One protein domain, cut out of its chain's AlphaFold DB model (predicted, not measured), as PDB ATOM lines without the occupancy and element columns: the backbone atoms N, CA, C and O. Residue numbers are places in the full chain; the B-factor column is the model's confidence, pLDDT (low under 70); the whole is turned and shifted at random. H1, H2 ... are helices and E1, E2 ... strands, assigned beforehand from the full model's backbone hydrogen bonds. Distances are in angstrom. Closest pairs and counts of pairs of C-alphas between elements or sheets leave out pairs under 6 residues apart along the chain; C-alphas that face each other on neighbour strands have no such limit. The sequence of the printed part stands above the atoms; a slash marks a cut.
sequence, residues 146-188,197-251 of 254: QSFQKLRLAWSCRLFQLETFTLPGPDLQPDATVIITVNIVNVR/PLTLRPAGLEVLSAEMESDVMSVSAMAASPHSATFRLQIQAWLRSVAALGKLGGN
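This is residues 146 to 188 and 197 to 251 of the 254 residues of the protein "DHC_N2 domain-containing protein" of Liparis tanakae (Tanaka's snailfish) (UniProt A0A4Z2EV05). Picture a long, narrow model in two parts end to end: a small, strongly twisted sheet of three strands, E2, E1 and E3, and beyond it a helical hairpin of H2 and H3 with H1 loosely alongside, the three helix centres making a triangle. The loop between E1 and E2 sticks out past the sheet with residues 168 to 173, and the turn between H2 and H3 lies at the other end. The printed part has 98 residues with three named helices and three named strands, in the order H1, E1, E2, E3, H2, H3; the sheet's order is E2, E1, E3, antiparallel throughout, and the class is mixed, helices and strands. The whole is loose, with a radius of gyration of the C-alphas of 17.9 A, and a rod in outline, spanning 64 by 25 by 18 A.

Find C-alpha 159 at (436.190, 399.969, 386.842); from there E1, residues 159 to 166, runs 22.0 A. Beside it look for E2, residues 179 to 183, 13.2 A long, and E3, residues 198 to 202, 12.8 A. H1, residues 146 to 157, begins at C-alpha 146, (425.350, 404.848, 405.293), and measures 16.3 A. H2, residues 205 to 224, is the longest helix at 28.1 A. H3, residues 232 to 249, runs 26.1 A to C-alpha 249 at (426.931, 408.121, 376.914).

Start at E1, the inner strand. E2 is its antiparallel neighbour at 142 degrees, and the two form a hairpin; look at N 162 and O 180, 2.8 A apart. E3, the other edge strand, is antiparallel to E1 at 141 degrees, with N 163 and O 201 at 2.8 A. H2 is not on the sheet, but only just, with 4 pairs of C-alphas within 10 A; H1 and H3 are not on it either. H2 touches H3 with its residues 216 to 223 alone, in a helical hairpin at a shallow tilt of 24 degrees, opposite ways; their closest C-alphas, of Ala 223 and Arg 232, are 5.8 A apart. H1 is close to H2 but not clearly touching, with the closest C-alphas, of Phe 148 and Val 219, at 7.1 A. H1 is likewise close to H3 but not clearly touching, at 7.7 A between the closest C-alphas, of Phe 148 and Ile 235. In H1, H2 and H3 every O i to N i+4 pair is within hydrogen-bond range.

The C-alphas farthest apart, of Asp 171 and Pro 226, are 64.0 A apart. Residues 189 to 196 are not printed, and C-alphas 188 and 197 stand 20.2 A apart across that cut. Of the links printed whole, E1 to E2 is long. Mean pLDDT of the printed part is 72.8; look for values under 70 at residues 159 to 188, 197 to 204 and 248 to 251.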
ATOM      1  N   GLN A 146     424.419 405.951 405.547       95.44
ATOM      2  CA  GLN A 146     425.350 404.848 405.293       95.44
ATOM      3  C   GLN A 146     425.092 404.180 403.941       95.44
ATOM      4  O   GLN A 146     426.040 403.879 403.216       95.44
ATOM      5  N   SER A 147     423.824 403.969 403.586       95.31
ATOM      6  CA  SER A 147     423.440 403.399 402.291       95.31
ATOM      7  C   SER A 147     423.867 404.313 401.141       95.31
ATOM      8  O   SER A 147     424.476 403.849 400.179       95.31
ATOM      9  N   PHE A 148     423.643 405.620 401.280       95.88
ATOM     10  CA  PHE A 148     424.098 406.612 400.312       95.88
ATOM     11  C   PHE A 148     425.629 406.642 400.176       95.88
ATOM     12  O   PHE A 148     426.146 406.648 399.061       95.88
ATOM     13  N   GLN A 149     426.375 406.602 401.284       94.75
ATOM     14  CA  GLN A 149     427.841 406.586 401.249       94.75
ATOM     15  C   GLN A 149     428.395 405.299 400.628       94.75
ATOM     16  O   GLN A 149     429.338 405.368 399.842       94.75
ATOM     17  N   LYS A 150     427.794 404.136 400.914       94.12
ATOM     18  CA  LYS A 150     428.156 402.866 400.260       94.12
ATOM     19  C   LYS A 150     427.969 402.945 398.752       94.12
ATOM     20  O   LYS A 150     428.858 402.538 398.012       94.12
ATOM     21  N   LEU A 151     426.849 403.508 398.309       92.25
ATOM     22  CA  LEU A 151     426.550 403.682 396.893       92.25
ATOM     23  C   LEU A 151     427.558 404.634 396.234       92.25
ATOM     24  O   LEU A 151     428.161 404.292 395.222       92.25
ATOM     25  N   ARG A 152     427.842 405.786 396.852       90.31
ATOM     26  CA  ARG A 152     428.888 406.706 396.375       90.31
ATOM     27  C   ARG A 152     430.253 406.036 396.261       90.31
ATOM     28  O   ARG A 152     430.934 406.231 395.257       90.31
ATOM     29  N   LEU A 153     430.643 405.271 397.279       89.75
ATOM     30  CA  LEU A 153     431.914 404.557 397.296       89.75
ATOM     31  C   LEU A 153     431.965 403.523 396.169       89.75
ATOM     32  O   LEU A 153     432.929 403.519 395.408       89.75
ATOM     33  N   ALA A 154     430.910 402.719 396.014       88.69
ATOM     34  CA  ALA A 154     430.799 401.741 394.940       88.69
ATOM     35  C   ALA A 154     431.018 402.406 393.575       88.69
ATOM     36  O   ALA A 154     431.896 401.981 392.833       88.69
ATOM     37  N   TRP A 155     430.328 403.514 393.290       85.19
ATOM     38  CA  TRP A 155     430.509 404.267 392.044       85.19
ATOM     39  C   TRP A 155     431.899 404.891 391.886       85.19
ATOM     40  O   TRP A 155     432.418 404.930 390.776       85.19
ATOM     41  N   SER A 156     432.531 405.342 392.972       80.75
ATOM     42  CA  SER A 156     433.896 405.887 392.911       80.75
ATOM     43  C   SER A 156     434.969 404.826 392.647       80.75
ATOM     44  O   SER A 156     436.020 405.144 392.097       80.75
ATOM     45  N   CYS A 157     434.705 403.576 393.027       78.56
ATOM     46  CA  CYS A 157     435.620 402.451 392.859       78.56
ATOM     47  C   CYS A 157     435.327 401.616 391.604       78.56
ATOM     48  O   CYS A 157     436.033 400.638 391.357       78.56
ATOM     49  N   ARG A 158     434.285 401.952 390.830       78.25
ATOM     50  CA  ARG A 158     433.908 401.179 389.642       78.25
ATOM     51  C   ARG A 158     434.961 401.308 388.540       78.25
ATOM     52  O   ARG A 158     435.384 402.401 388.165       78.25
ATOM     53  N   LEU A 159     435.342 400.148 388.014       66.12
ATOM     54  CA  LEU A 159     436.190 399.969 386.842       66.12
ATOM     55  C   LEU A 159     435.306 399.787 385.612       66.12
ATOM     56  O   LEU A 159     434.344 399.022 385.667       66.12
ATOM     57  N   PHE A 160     435.649 400.439 384.504       68.69
ATOM     58  CA  PHE A 160     434.945 400.253 383.237       68.69
ATOM     59  C   PHE A 160     435.750 399.300 382.357       68.69
ATOM     60  O   PHE A 160     436.959 399.476 382.171       68.69
ATOM     61  N   GLN A 161     435.079 398.271 381.839       60.81
ATOM     62  CA  GLN A 161     435.661 397.358 380.863       60.81
ATOM     63  C   GLN A 161     435.490 397.958 379.465       60.81
ATOM     64  O   GLN A 161     434.386 398.315 379.051       60.81
ATOM     65  N   LEU A 162     436.602 398.105 378.753       59.69
ATOM     66  CA  LEU A 162     436.648 398.557 377.370       59.69
ATOM     67  C   LEU A 162     437.094 397.379 376.509       59.69
ATOM     68  O   LEU A 162     438.170 396.813 376.713       59.69
ATOM     69  N   GLU A 163     436.272 397.020 375.534       56.28
ATOM     70  CA  GLU A 163     436.665 396.109 374.470       56.28
ATOM     71  C   GLU A 163     437.421 396.896 373.399       56.28
ATOM     72  O   GLU A 163     436.992 397.962 372.945       56.28
ATOM     73  N   THR A 164     438.581 396.380 373.000       57.16
ATOM     74  CA  THR A 164     439.288 396.898 371.826       57.16
ATOM     75  C   THR A 164     438.720 396.253 370.575       57.16
ATOM     76  O   THR A 164     438.698 395.030 370.450       57.16
ATOM     77  N   PHE A 165     438.288 397.080 369.628       51.47
ATOM     78  CA  PHE A 165     437.983 396.633 368.281       51.47
ATOM     79  C   PHE A 165     439.119 397.059 367.353       51.47
ATOM     80  O   PHE A 165     439.438 398.245 367.228       51.47
ATOM     81  N   THR A 166     439.748 396.085 366.705       53.28
ATOM     82  CA  THR A 166     440.658 396.337 365.587       53.28
ATOM     83  C   THR A 166     439.830 396.364 364.309       53.28
ATOM     84  O   THR A 166     439.174 395.382 363.967       53.28
ATOM     85  N   LEU A 167     439.823 397.500 363.600       50.16
ATOM     86  CA  LEU A 167     439.247 397.540 362.256       50.16
ATOM     87  C   LEU A 167     440.027 396.554 361.369       50.16
ATOM     88  O   LEU A 167     441.260 396.623 361.366       50.16
ATOM     89  N   PRO A 168     439.358 395.676 360.600       48.91
ATOM     90  CA  PRO A 168     440.052 394.824 359.652       48.91
ATOM     91  C   PRO A 168     440.657 395.710 358.559       48.91
ATOM     92  O   PRO A 168     439.965 396.205 357.670       48.91
ATOM     93  N   GLY A 169     441.966 395.951 358.647       51.72
ATOM     94  CA  GLY A 169     442.752 396.365 357.490       51.72
ATOM     95  C   GLY A 169     442.741 395.237 356.451       51.72
ATOM     96  O   GLY A 169     442.580 394.078 356.840       51.72
ATOM     97  N   PRO A 170     442.913 395.537 355.153       51.91
ATOM     98  CA  PRO A 170     442.684 394.587 354.060       51.91
ATOM     99  C   PRO A 170     443.579 393.329 354.031       51.91
ATOM    100  O   PRO A 170     443.538 392.628 353.030       51.91
ATOM    101  N   ASP A 171     444.357 393.007 355.075       52.56
ATOM    102  CA  ASP A 171     445.296 391.876 355.021       52.56
ATOM    103  C   ASP A 171     445.681 391.205 356.361       52.56
ATOM    104  O   ASP A 171     446.724 390.560 356.451       52.56
ATOM    105  N   LEU A 172     444.883 391.315 357.436       50.06
ATOM    106  CA  LEU A 172     445.222 390.662 358.716       50.06
ATOM    107  C   LEU A 172     444.068 389.836 359.298       50.06
ATOM    108  O   LEU A 172     442.935 390.301 359.396       50.06
ATOM    109  N   GLN A 173     444.393 388.591 359.673       50.88
ATOM    110  CA  GLN A 173     443.475 387.598 360.234       50.88
ATOM    111  C   GLN A 173     442.768 388.092 361.512       50.88
ATOM    112  O   GLN A 173     443.411 388.723 362.356       50.88
ATOM    113  N   PRO A 174     441.475 387.763 361.696       46.25
ATOM    114  CA  PRO A 174     440.730 388.098 362.901       46.25
ATOM    115  C   PRO A 174     440.927 386.987 363.937       46.25
ATOM    116  O   PRO A 174     440.635 385.851 363.598       46.25
ATOM    117  N   ASP A 175     441.415 387.278 365.153       42.88
ATOM    118  CA  ASP A 175     441.105 386.428 366.334       42.88
ATOM    119  C   ASP A 175     441.575 386.940 367.717       42.88
ATOM    120  O   ASP A 175     441.560 386.189 368.692       42.88
ATOM    121  N   ALA A 176     441.949 388.213 367.891       44.47
ATOM    122  CA  ALA A 176     442.372 388.709 369.210       44.47
ATOM    123  C   ALA A 176     441.474 389.836 369.739       44.47
ATOM    124  O   ALA A 176     441.749 391.017 369.531       44.47
ATOM    125  N   THR A 177     440.427 389.474 370.485       44.75
ATOM    126  CA  THR A 177     439.696 390.416 371.348       44.75
ATOM    127  C   THR A 177     440.542 390.699 372.589       44.75
ATOM    128  O   THR A 177     440.724 389.824 373.435       44.75
ATOM    129  N   VAL A 178     441.080 391.916 372.722       47.59
ATOM    130  CA  VAL A 178     441.803 392.341 373.932       47.59
ATOM    131  C   VAL A 178     440.853 393.145 374.821       47.59
ATOM    132  O   VAL A 178     440.349 394.199 374.427       47.59
ATOM    133  N   ILE A 179     440.609 392.654 376.037       43.97
ATOM    134  CA  ILE A 179     439.807 393.348 377.053       43.97
ATOM    135  C   ILE A 179     440.741 394.257 377.858       43.97
ATOM    136  O   ILE A 179     441.652 393.779 378.534       43.97
ATOM    137  N   ILE A 180     440.519 395.573 377.806       48.38
ATOM    138  CA  ILE A 180     441.250 396.557 378.610       48.38
ATOM    139  C   ILE A 180     440.354 396.996 379.769       48.38
ATOM    140  O   ILE A 180     439.243 397.477 379.571       48.38
ATOM    141  N   THR A 181     440.841 396.874 381.002       44.62
ATOM    142  CA  THR A 181     440.140 397.403 382.185       44.62
ATOM    143  C   THR A 181     440.704 398.780 382.525       44.62
ATOM    144  O   THR A 181     441.897 398.894 382.808       44.62
ATOM    145  N   VAL A 182     439.879 399.833 382.505       49.12
ATOM    146  CA  VAL A 182     440.315 401.206 382.822       49.12
ATOM    147  C   VAL A 182     439.698 401.685 384.132       49.12
ATOM    148  O   VAL A 182     438.498 401.550 384.379       49.12
ATOM    149  N   ASN A 183     440.547 402.279 384.972       41.31
ATOM    150  CA  ASN A 183     440.176 402.884 386.244       41.31
ATOM    151  C   ASN A 183     440.032 404.403 386.069       41.31
ATOM    152  O   ASN A 183     441.002 405.073 385.709       41.31
ATOM    153  N   ILE A 184     438.840 404.962 386.319       48.66
ATOM    154  CA  ILE A 184     438.534 406.386 386.047       48.66
ATOM    155  C   ILE A 184     439.394 407.345 386.889       48.66
ATOM    156  O   ILE A 184     439.594 408.499 386.516       48.66
ATOM    157  N   VAL A 185     439.977 406.876 387.992       38.03
ATOM    158  CA  VAL A 185     440.700 407.748 388.927       38.03
ATOM    159  C   VAL A 185     442.118 408.110 388.452       38.03
ATOM    160  O   VAL A 185     442.714 409.035 388.999       38.03
ATOM    161  N   ASN A 186     442.686 407.458 387.428       34.75
ATOM    162  CA  ASN A 186     444.043 407.806 386.994       34.75
ATOM    163  C   ASN A 186     444.331 407.498 385.516       34.75
ATOM    164  O   ASN A 186     445.128 406.623 385.183       34.75
ATOM    165  N   VAL A 187     443.744 408.275 384.600       40.12
ATOM    166  CA  VAL A 187     444.189 408.309 383.195       40.12
ATOM    167  C   VAL A 187     445.423 409.217 383.077       40.12
ATOM    168  O   VAL A 187     445.403 410.291 382.482       40.12
ATOM    169  N   ARG A 188     446.527 408.802 383.703       38.03
ATOM    170  CA  ARG A 188     447.886 409.305 383.435       38.03
ATOM    171  C   ARG A 188     448.850 408.124 383.336       38.03
ATOM    172  O   ARG A 188     449.840 408.035 384.050       38.03
ATOM    173  N   PRO A 197     444.267 402.818 364.053       50.72
ATOM    174  CA  PRO A 197     443.098 403.390 364.711       50.72
ATOM    175  C   PRO A 197     442.398 402.296 365.528       50.72
ATOM    176  O   PRO A 197     441.647 401.482 364.997       50.72
ATOM    177  N   LEU A 198     442.694 402.245 366.826       52.97
ATOM    178  CA  LEU A 198     441.976 401.408 367.782       52.97
ATOM    179  C   LEU A 198     440.667 402.107 368.144       52.97
ATOM    180  O   LEU A 198     440.685 403.176 368.756       52.97
ATOM    181  N   THR A 199     439.539 401.492 367.797       57.06
ATOM    182  CA  THR A 199     438.232 401.930 368.288       57.06
ATOM    183  C   THR A 199     437.944 401.159 369.571       57.06
ATOM    184  O   THR A 199     437.827 399.936 369.562       57.06
ATOM    185  N   LEU A 200     437.876 401.863 370.699       56.16
ATOM    186  CA  LEU A 200     437.489 401.281 371.983       56.16
ATOM    187  C   LEU A 200     435.965 401.344 372.110       56.16
ATOM    188  O   LEU A 200     435.398 402.435 372.048       56.16
ATOM    189  N   ARG A 201     435.307 400.198 372.314       60.28
ATOM    190  CA  ARG A 201     433.871 400.130 372.611       60.28
ATOM    191  C   ARG A 201     433.681 399.748 374.084       60.28
ATOM    192  O   ARG A 201     434.284 398.778 374.537       60.28
ATOM    193  N   PRO A 202     432.875 400.486 374.865       61.38
ATOM    194  CA  PRO A 202     432.499 400.051 376.206       61.38
ATOM    195  C   PRO A 202     431.727 398.729 376.123       61.38
ATOM    196  O   PRO A 202     430.750 398.643 375.378       61.38
ATOM    197  N   ALA A 203     432.154 397.717 376.875       65.44
ATOM    198  CA  ALA A 203     431.464 396.433 376.962       65.44
ATOM    199  C   ALA A 203     430.578 396.382 378.212       65.44
ATOM    200  O   ALA A 203     430.938 396.932 379.255       65.44
ATOM    201  N   GLY A 204     429.414 395.729 378.117       68.31
ATOM    202  CA  GLY A 204     428.481 395.588 379.244       68.31
ATOM    203  C   GLY A 204     427.819 396.899 379.687       68.31
ATOM    204  O   GLY A 204     427.460 397.049 380.859       68.31
ATOM    205  N   LEU A 205     427.664 397.859 378.769       74.00
ATOM    206  CA  LEU A 205     427.056 399.160 379.055       74.00
ATOM    207  C   LEU A 205     425.580 399.025 379.462       74.00
ATOM    208  O   LEU A 205     425.090 399.825 380.252       74.00
ATOM    209  N   GLU A 206     424.885 397.995 378.982       79.56
ATOM    210  CA  GLU A 206     423.480 397.712 379.285       79.56
ATOM    211  C   GLU A 206     423.292 397.347 380.762       79.56
ATOM    212  O   GLU A 206     422.398 397.868 381.429       79.56
ATOM    213  N   VAL A 207     424.179 396.498 381.295       81.00
ATOM    214  CA  VAL A 207     424.183 396.118 382.716       81.00
ATOM    215  C   VAL A 207     424.507 397.337 383.578       81.00
ATOM    216  O   VAL A 207     423.817 397.602 384.559       81.00
ATOM    217  N   LEU A 208     425.504 398.130 383.172       79.94
ATOM    218  CA  LEU A 208     425.863 399.369 383.864       79.94
ATOM    219  C   LEU A 208     424.732 400.404 383.839       79.94
ATOM    220  O   LEU A 208     424.516 401.079 384.844       79.94
ATOM    221  N   SER A 209     423.994 400.517 382.732       82.00
ATOM    222  CA  SER A 209     422.837 401.409 382.625       82.00
ATOM    223  C   SER A 209     421.712 400.964 383.553       82.00
ATOM    224  O   SER A 209     421.192 401.781 384.309       82.00
ATOM    225  N   ALA A 210     421.383 399.670 383.567       86.62
ATOM    226  CA  ALA A 210     420.351 399.126 384.447       86.62
ATOM    227  C   ALA A 210     420.704 399.307 385.938       86.62
ATOM    228  O   ALA A 210     419.855 399.700 386.742       86.62
ATOM    229  N   GLU A 211     421.964 399.072 386.318       87.50
ATOM    230  CA  GLU A 211     422.448 399.336 387.678       87.50
ATOM    231  C   GLU A 211     422.397 400.829 388.022       87.50
ATOM    232  O   GLU A 211     421.944 401.197 389.106       87.50
ATOM    233  N   MET A 212     422.805 401.700 387.093       87.31
ATOM    234  CA  MET A 212     422.734 403.151 387.262       87.31
ATOM    235  C   MET A 212     421.300 403.628 387.470       87.31
ATOM    236  O   MET A 212     421.050 404.415 388.377       87.31
ATOM    237  N   GLU A 213     420.352 403.152 386.668       89.69
ATOM    238  CA  GLU A 213     418.935 403.488 386.804       89.69
ATOM    239  C   GLU A 213     418.373 403.018 388.148       89.69
ATOM    240  O   GLU A 213     417.713 403.794 388.845       89.69
ATOM    241  N   SER A 214     418.691 401.786 388.555       92.56
ATOM    242  CA  SER A 214     418.312 401.237 389.863       92.56
ATOM    243  C   SER A 214     418.840 402.090 391.026       92.56
ATOM    244  O   SER A 214     418.096 402.462 391.944       92.56
ATOM    245  N   ASP A 215     420.110 402.486 390.953       91.62
ATOM    246  CA  ASP A 215     420.760 403.325 391.955       91.62
ATOM    247  C   ASP A 215     420.192 404.753 391.959       91.62
ATOM    248  O   ASP A 215     419.945 405.322 393.024       91.62
ATOM    249  N   VAL A 216     419.907 405.329 390.788       92.19
ATOM    250  CA  VAL A 216     419.260 406.643 390.654       92.19
ATOM    251  C   VAL A 216     417.856 406.626 391.248       92.19
ATOM    252  O   VAL A 216     417.504 407.557 391.977       92.19
ATOM    253  N   MET A 217     417.061 405.582 390.995       93.69
ATOM    254  CA  MET A 217     415.739 405.418 391.609       93.69
ATOM    255  C   MET A 217     415.848 405.345 393.135       93.69
ATOM    256  O   MET A 217     415.152 406.075 393.847       93.69
ATOM    257  N   SER A 218     416.780 404.533 393.638       94.69
ATOM    258  CA  SER A 218     417.034 404.376 395.072       94.69
ATOM    259  C   SER A 218     417.439 405.700 395.731       94.69
ATOM    260  O   SER A 218     416.864 406.106 396.744       94.69
ATOM    261  N   VAL A 219     418.381 406.432 395.134       93.94
ATOM    262  CA  VAL A 219     418.855 407.723 395.653       93.94
ATOM    263  C   VAL A 219     417.786 408.815 395.533       93.94
ATOM    264  O   VAL A 219     417.671 409.664 396.419       93.94
ATOM    265  N   SER A 220     416.947 408.778 394.497       93.94
ATOM    266  CA  SER A 220     415.806 409.691 394.353       93.94
ATOM    267  C   SER A 220     414.759 409.464 395.446       93.94
ATOM    268  O   SER A 220     414.273 410.427 396.045       93.94
ATOM    269  N   ALA A 221     414.474 408.204 395.790       95.62
ATOM    270  CA  ALA A 221     413.613 407.868 396.922       95.62
ATOM    271  C   ALA A 221     414.200 408.370 398.257       95.62
ATOM    272  O   ALA A 221     413.480 408.944 399.078       95.62
ATOM    273  N   MET A 222     415.521 408.250 398.459       96.06
ATOM    274  CA  MET A 222     416.198 408.846 399.623       96.06
ATOM    275  C   MET A 222     416.058 410.377 399.640       96.06
ATOM    276  O   MET A 222     415.773 410.960 400.689       96.06
ATOM    277  N   ALA A 223     416.205 411.044 398.489       94.06
ATOM    278  CA  ALA A 223     416.077 412.498 398.363       94.06
ATOM    279  C   ALA A 223     414.699 413.005 398.813       94.06
ATOM    280  O   ALA A 223     414.611 414.021 399.509       94.06
ATOM    281  N   ALA A 224     413.645 412.274 398.439       95.00
ATOM    282  CA  ALA A 224     412.261 412.577 398.792       95.00
ATOM    283  C   ALA A 224     411.952 412.334 400.279       95.00
ATOM    284  O   ALA A 224     411.027 412.932 400.830       95.00
ATOM    285  N   SER A 225     412.734 411.490 400.957       96.38
ATOM    286  CA  SER A 225     412.521 411.192 402.371       96.38
ATOM    287  C   SER A 225     412.775 412.411 403.275       96.38
ATOM    288  O   SER A 225     413.763 413.135 403.092       96.38
ATOM    289  N   PRO A 226     411.970 412.626 404.335       93.88
ATOM    290  CA  PRO A 226     412.278 413.631 405.353       93.88
ATOM    291  C   PRO A 226     413.594 413.331 406.094       93.88
ATOM    292  O   PRO A 226     414.265 414.251 406.564       93.88
ATOM    293  N   HIS A 227     414.015 412.064 406.144       94.44
ATOM    294  CA  HIS A 227     415.228 411.636 406.840       94.44
ATOM    295  C   HIS A 227     416.526 412.051 406.116       94.44
ATOM    296  O   HIS A 227     417.589 412.109 406.733       94.44
ATOM    297  N   SER A 228     416.464 412.452 404.845       94.38
ATOM    298  CA  SER A 228     417.650 412.922 404.124       94.38
ATOM    299  C   SER A 228     418.033 414.374 404.409       94.38
ATOM    300  O   SER A 228     419.064 414.826 403.927       94.38
ATOM    301  N   ALA A 229     417.253 415.124 405.198       91.88
ATOM    302  CA  ALA A 229     417.369 416.584 405.307       91.88
ATOM    303  C   ALA A 229     418.804 417.120 405.526       91.88
ATOM    304  O   ALA A 229     419.162 418.145 404.954       91.88
ATOM    305  N   THR A 230     419.651 416.421 406.291       88.44
ATOM    306  CA  THR A 230     421.046 416.832 406.565       88.44
ATOM    307  C   THR A 230     422.038 416.575 405.438       88.44
ATOM    308  O   THR A 230     423.086 417.208 405.407       88.44
ATOM    309  N   PHE A 231     421.747 415.642 404.537       91.81
ATOM    310  CA  PHE A 231     422.641 415.249 403.442       91.81
ATOM    311  C   PHE A 231     421.962 415.321 402.075       91.81
ATOM    312  O   PHE A 231     422.546 414.951 401.060       91.81
ATOM    313  N   ARG A 232     420.753 415.889 402.017       93.94
ATOM    314  CA  ARG A 232     419.969 416.068 400.794       93.94
ATOM    315  C   ARG A 232     420.733 416.841 399.727       93.94
ATOM    316  O   ARG A 232     420.656 416.488 398.556       93.94
ATOM    317  N   LEU A 233     421.512 417.849 400.119       93.56
ATOM    318  CA  LEU A 233     422.361 418.589 399.180       93.56
ATOM    319  C   LEU A 233     423.433 417.692 398.544       93.56
ATOM    320  O   LEU A 233     423.700 417.820 397.352       93.56
ATOM    321  N   GLN A 234     424.003 416.753 399.306       94.44
ATOM    322  CA  GLN A 234     424.970 415.786 398.779       94.44
ATOM    323  C   GLN A 234     424.293 414.799 397.823       94.44
ATOM    324  O   GLN A 234     424.818 414.547 396.742       94.44
ATOM    325  N   ILE A 235     423.103 414.304 398.181       93.56
ATOM    326  CA  ILE A 235     422.260 413.468 397.312       93.56
ATOM    327  C   ILE A 235     421.974 414.177 395.984       93.56
ATOM    328  O   ILE A 235     422.203 413.618 394.917       93.56
ATOM    329  N   GLN A 236     421.522 415.431 396.030       93.31
ATOM    330  CA  GLN A 236     421.198 416.211 394.833       93.31
ATOM    331  C   GLN A 236     422.431 416.537 393.987       93.31
ATOM    332  O   GLN A 236     422.339 416.621 392.763       93.31
ATOM    333  N   ALA A 237     423.586 416.766 394.614       92.25
ATOM    334  CA  ALA A 237     424.842 416.923 393.890       92.25
ATOM    335  C   ALA A 237     425.220 415.626 393.164       92.25
ATOM    336  O   ALA A 237     425.519 415.668 391.974       92.25
ATOM    337  N   TRP A 238     425.114 414.480 393.841       92.81
ATOM    338  CA  TRP A 238     425.406 413.176 393.251       92.81
ATOM    339  C   TRP A 238     424.456 412.834 392.093       92.81
ATOM    340  O   TRP A 238     424.925 412.477 391.017       92.81
ATOM    341  N   LEU A 239     423.143 413.049 392.250       91.56
ATOM    342  CA  LEU A 239     422.162 412.847 391.173       91.56
ATOM    343  C   LEU A 239     422.475 413.702 389.935       91.56
ATOM    344  O   LEU A 239     422.350 413.228 388.809       91.56
ATOM    345  N   ARG A 240     422.936 414.948 390.125       90.88
ATOM    346  CA  ARG A 240     423.385 415.806 389.016       90.88
ATOM    347  C   ARG A 240     424.638 415.260 388.332       90.88
ATOM    348  O   ARG A 240     424.706 415.298 387.107       90.88
ATOM    349  N   SER A 241     425.602 414.747 389.096       86.81
ATOM    350  CA  SER A 241     426.800 414.106 388.540       86.81
ATOM    351  C   SER A 241     426.447 412.875 387.705       86.81
ATOM    352  O   SER A 241     426.955 412.733 386.599       86.81
ATOM    353  N   VAL A 242     425.531 412.030 388.181       83.62
ATOM    354  CA  VAL A 242     425.082 410.843 387.434       83.62
ATOM    355  C   VAL A 242     424.296 411.225 386.182       83.62
ATOM    356  O   VAL A 242     424.550 410.686 385.108       83.62
ATOM    357  N   ALA A 243     423.418 412.227 386.262       82.12
ATOM    358  CA  ALA A 243     422.718 412.738 385.086       82.12
ATOM    359  C   ALA A 243     423.681 413.309 384.025       82.12
ATOM    360  O   ALA A 243     423.421 413.194 382.828       82.12
ATOM    361  N   ALA A 244     424.799 413.916 384.440       81.00
ATOM    362  CA  ALA A 244     425.839 414.369 383.518       81.00
ATOM    363  C   ALA A 244     426.563 413.193 382.836       81.00
ATOM    364  O   ALA A 244     426.832 413.274 381.640       81.00
ATOM    365  N   LEU A 245     426.814 412.093 383.559       74.81
ATOM    366  CA  LEU A 245     427.380 410.864 382.986       74.81
ATOM    367  C   LEU A 245     426.446 410.237 381.941       74.81
ATOM    368  O   LEU A 245     426.904 409.885 380.858       74.81
ATOM    369  N   GLY A 246     425.137 410.182 382.207       70.81
ATOM    370  CA  GLY A 246     424.157 409.671 381.237       70.81
ATOM    371  C   GLY A 246     424.137 410.464 379.922       70.81
ATOM    372  O   GLY A 246     424.038 409.885 378.843       70.81
ATOM    373  N   LYS A 247     424.322 411.790 379.985       72.81
ATOM    374  CA  LYS A 247     424.407 412.650 378.787       72.81
ATOM    375  C   LYS A 247     425.679 412.430 377.964       72.81
ATOM    376  O   LYS A 247     425.655 412.657 376.761       72.81
ATOM    377  N   LEU A 248     426.777 412.009 378.595       60.31
ATOM    378  CA  LEU A 248     428.032 411.692 377.904       60.31
ATOM    379  C   LEU A 248     427.945 410.366 377.129       60.31
ATOM    380  O   LEU A 248     428.584 410.244 376.091       60.31
ATOM    381  N   GLY A 249     427.140 409.405 377.597       54.62
ATOM    382  CA  GLY A 249     426.931 408.121 376.914       54.62
ATOM    383  C   GLY A 249     426.013 408.198 375.687       54.62
ATOM    384  O   GLY A 249     426.247 407.494 374.710       54.62
ATOM    385  N   GLY A 250     425.011 409.085 375.697       50.41
ATOM    386  CA  GLY A 250     424.007 409.203 374.626       50.41
ATOM    387  C   GLY A 250     424.454 409.914 373.341       50.41
ATOM    388  O   GLY A 250     423.672 409.993 372.403       50.41
ATOM    389  N   ASN A 251     425.683 410.432 373.273       38.94
ATOM    390  CA  ASN A 251     426.224 411.132 372.094       38.94
ATOM    391  C   ASN A 251     427.105 410.231 371.201       38.94
ATOM    392  O   ASN A 251     427.960 410.735 370.476       38.94
TER     393      ASN A 251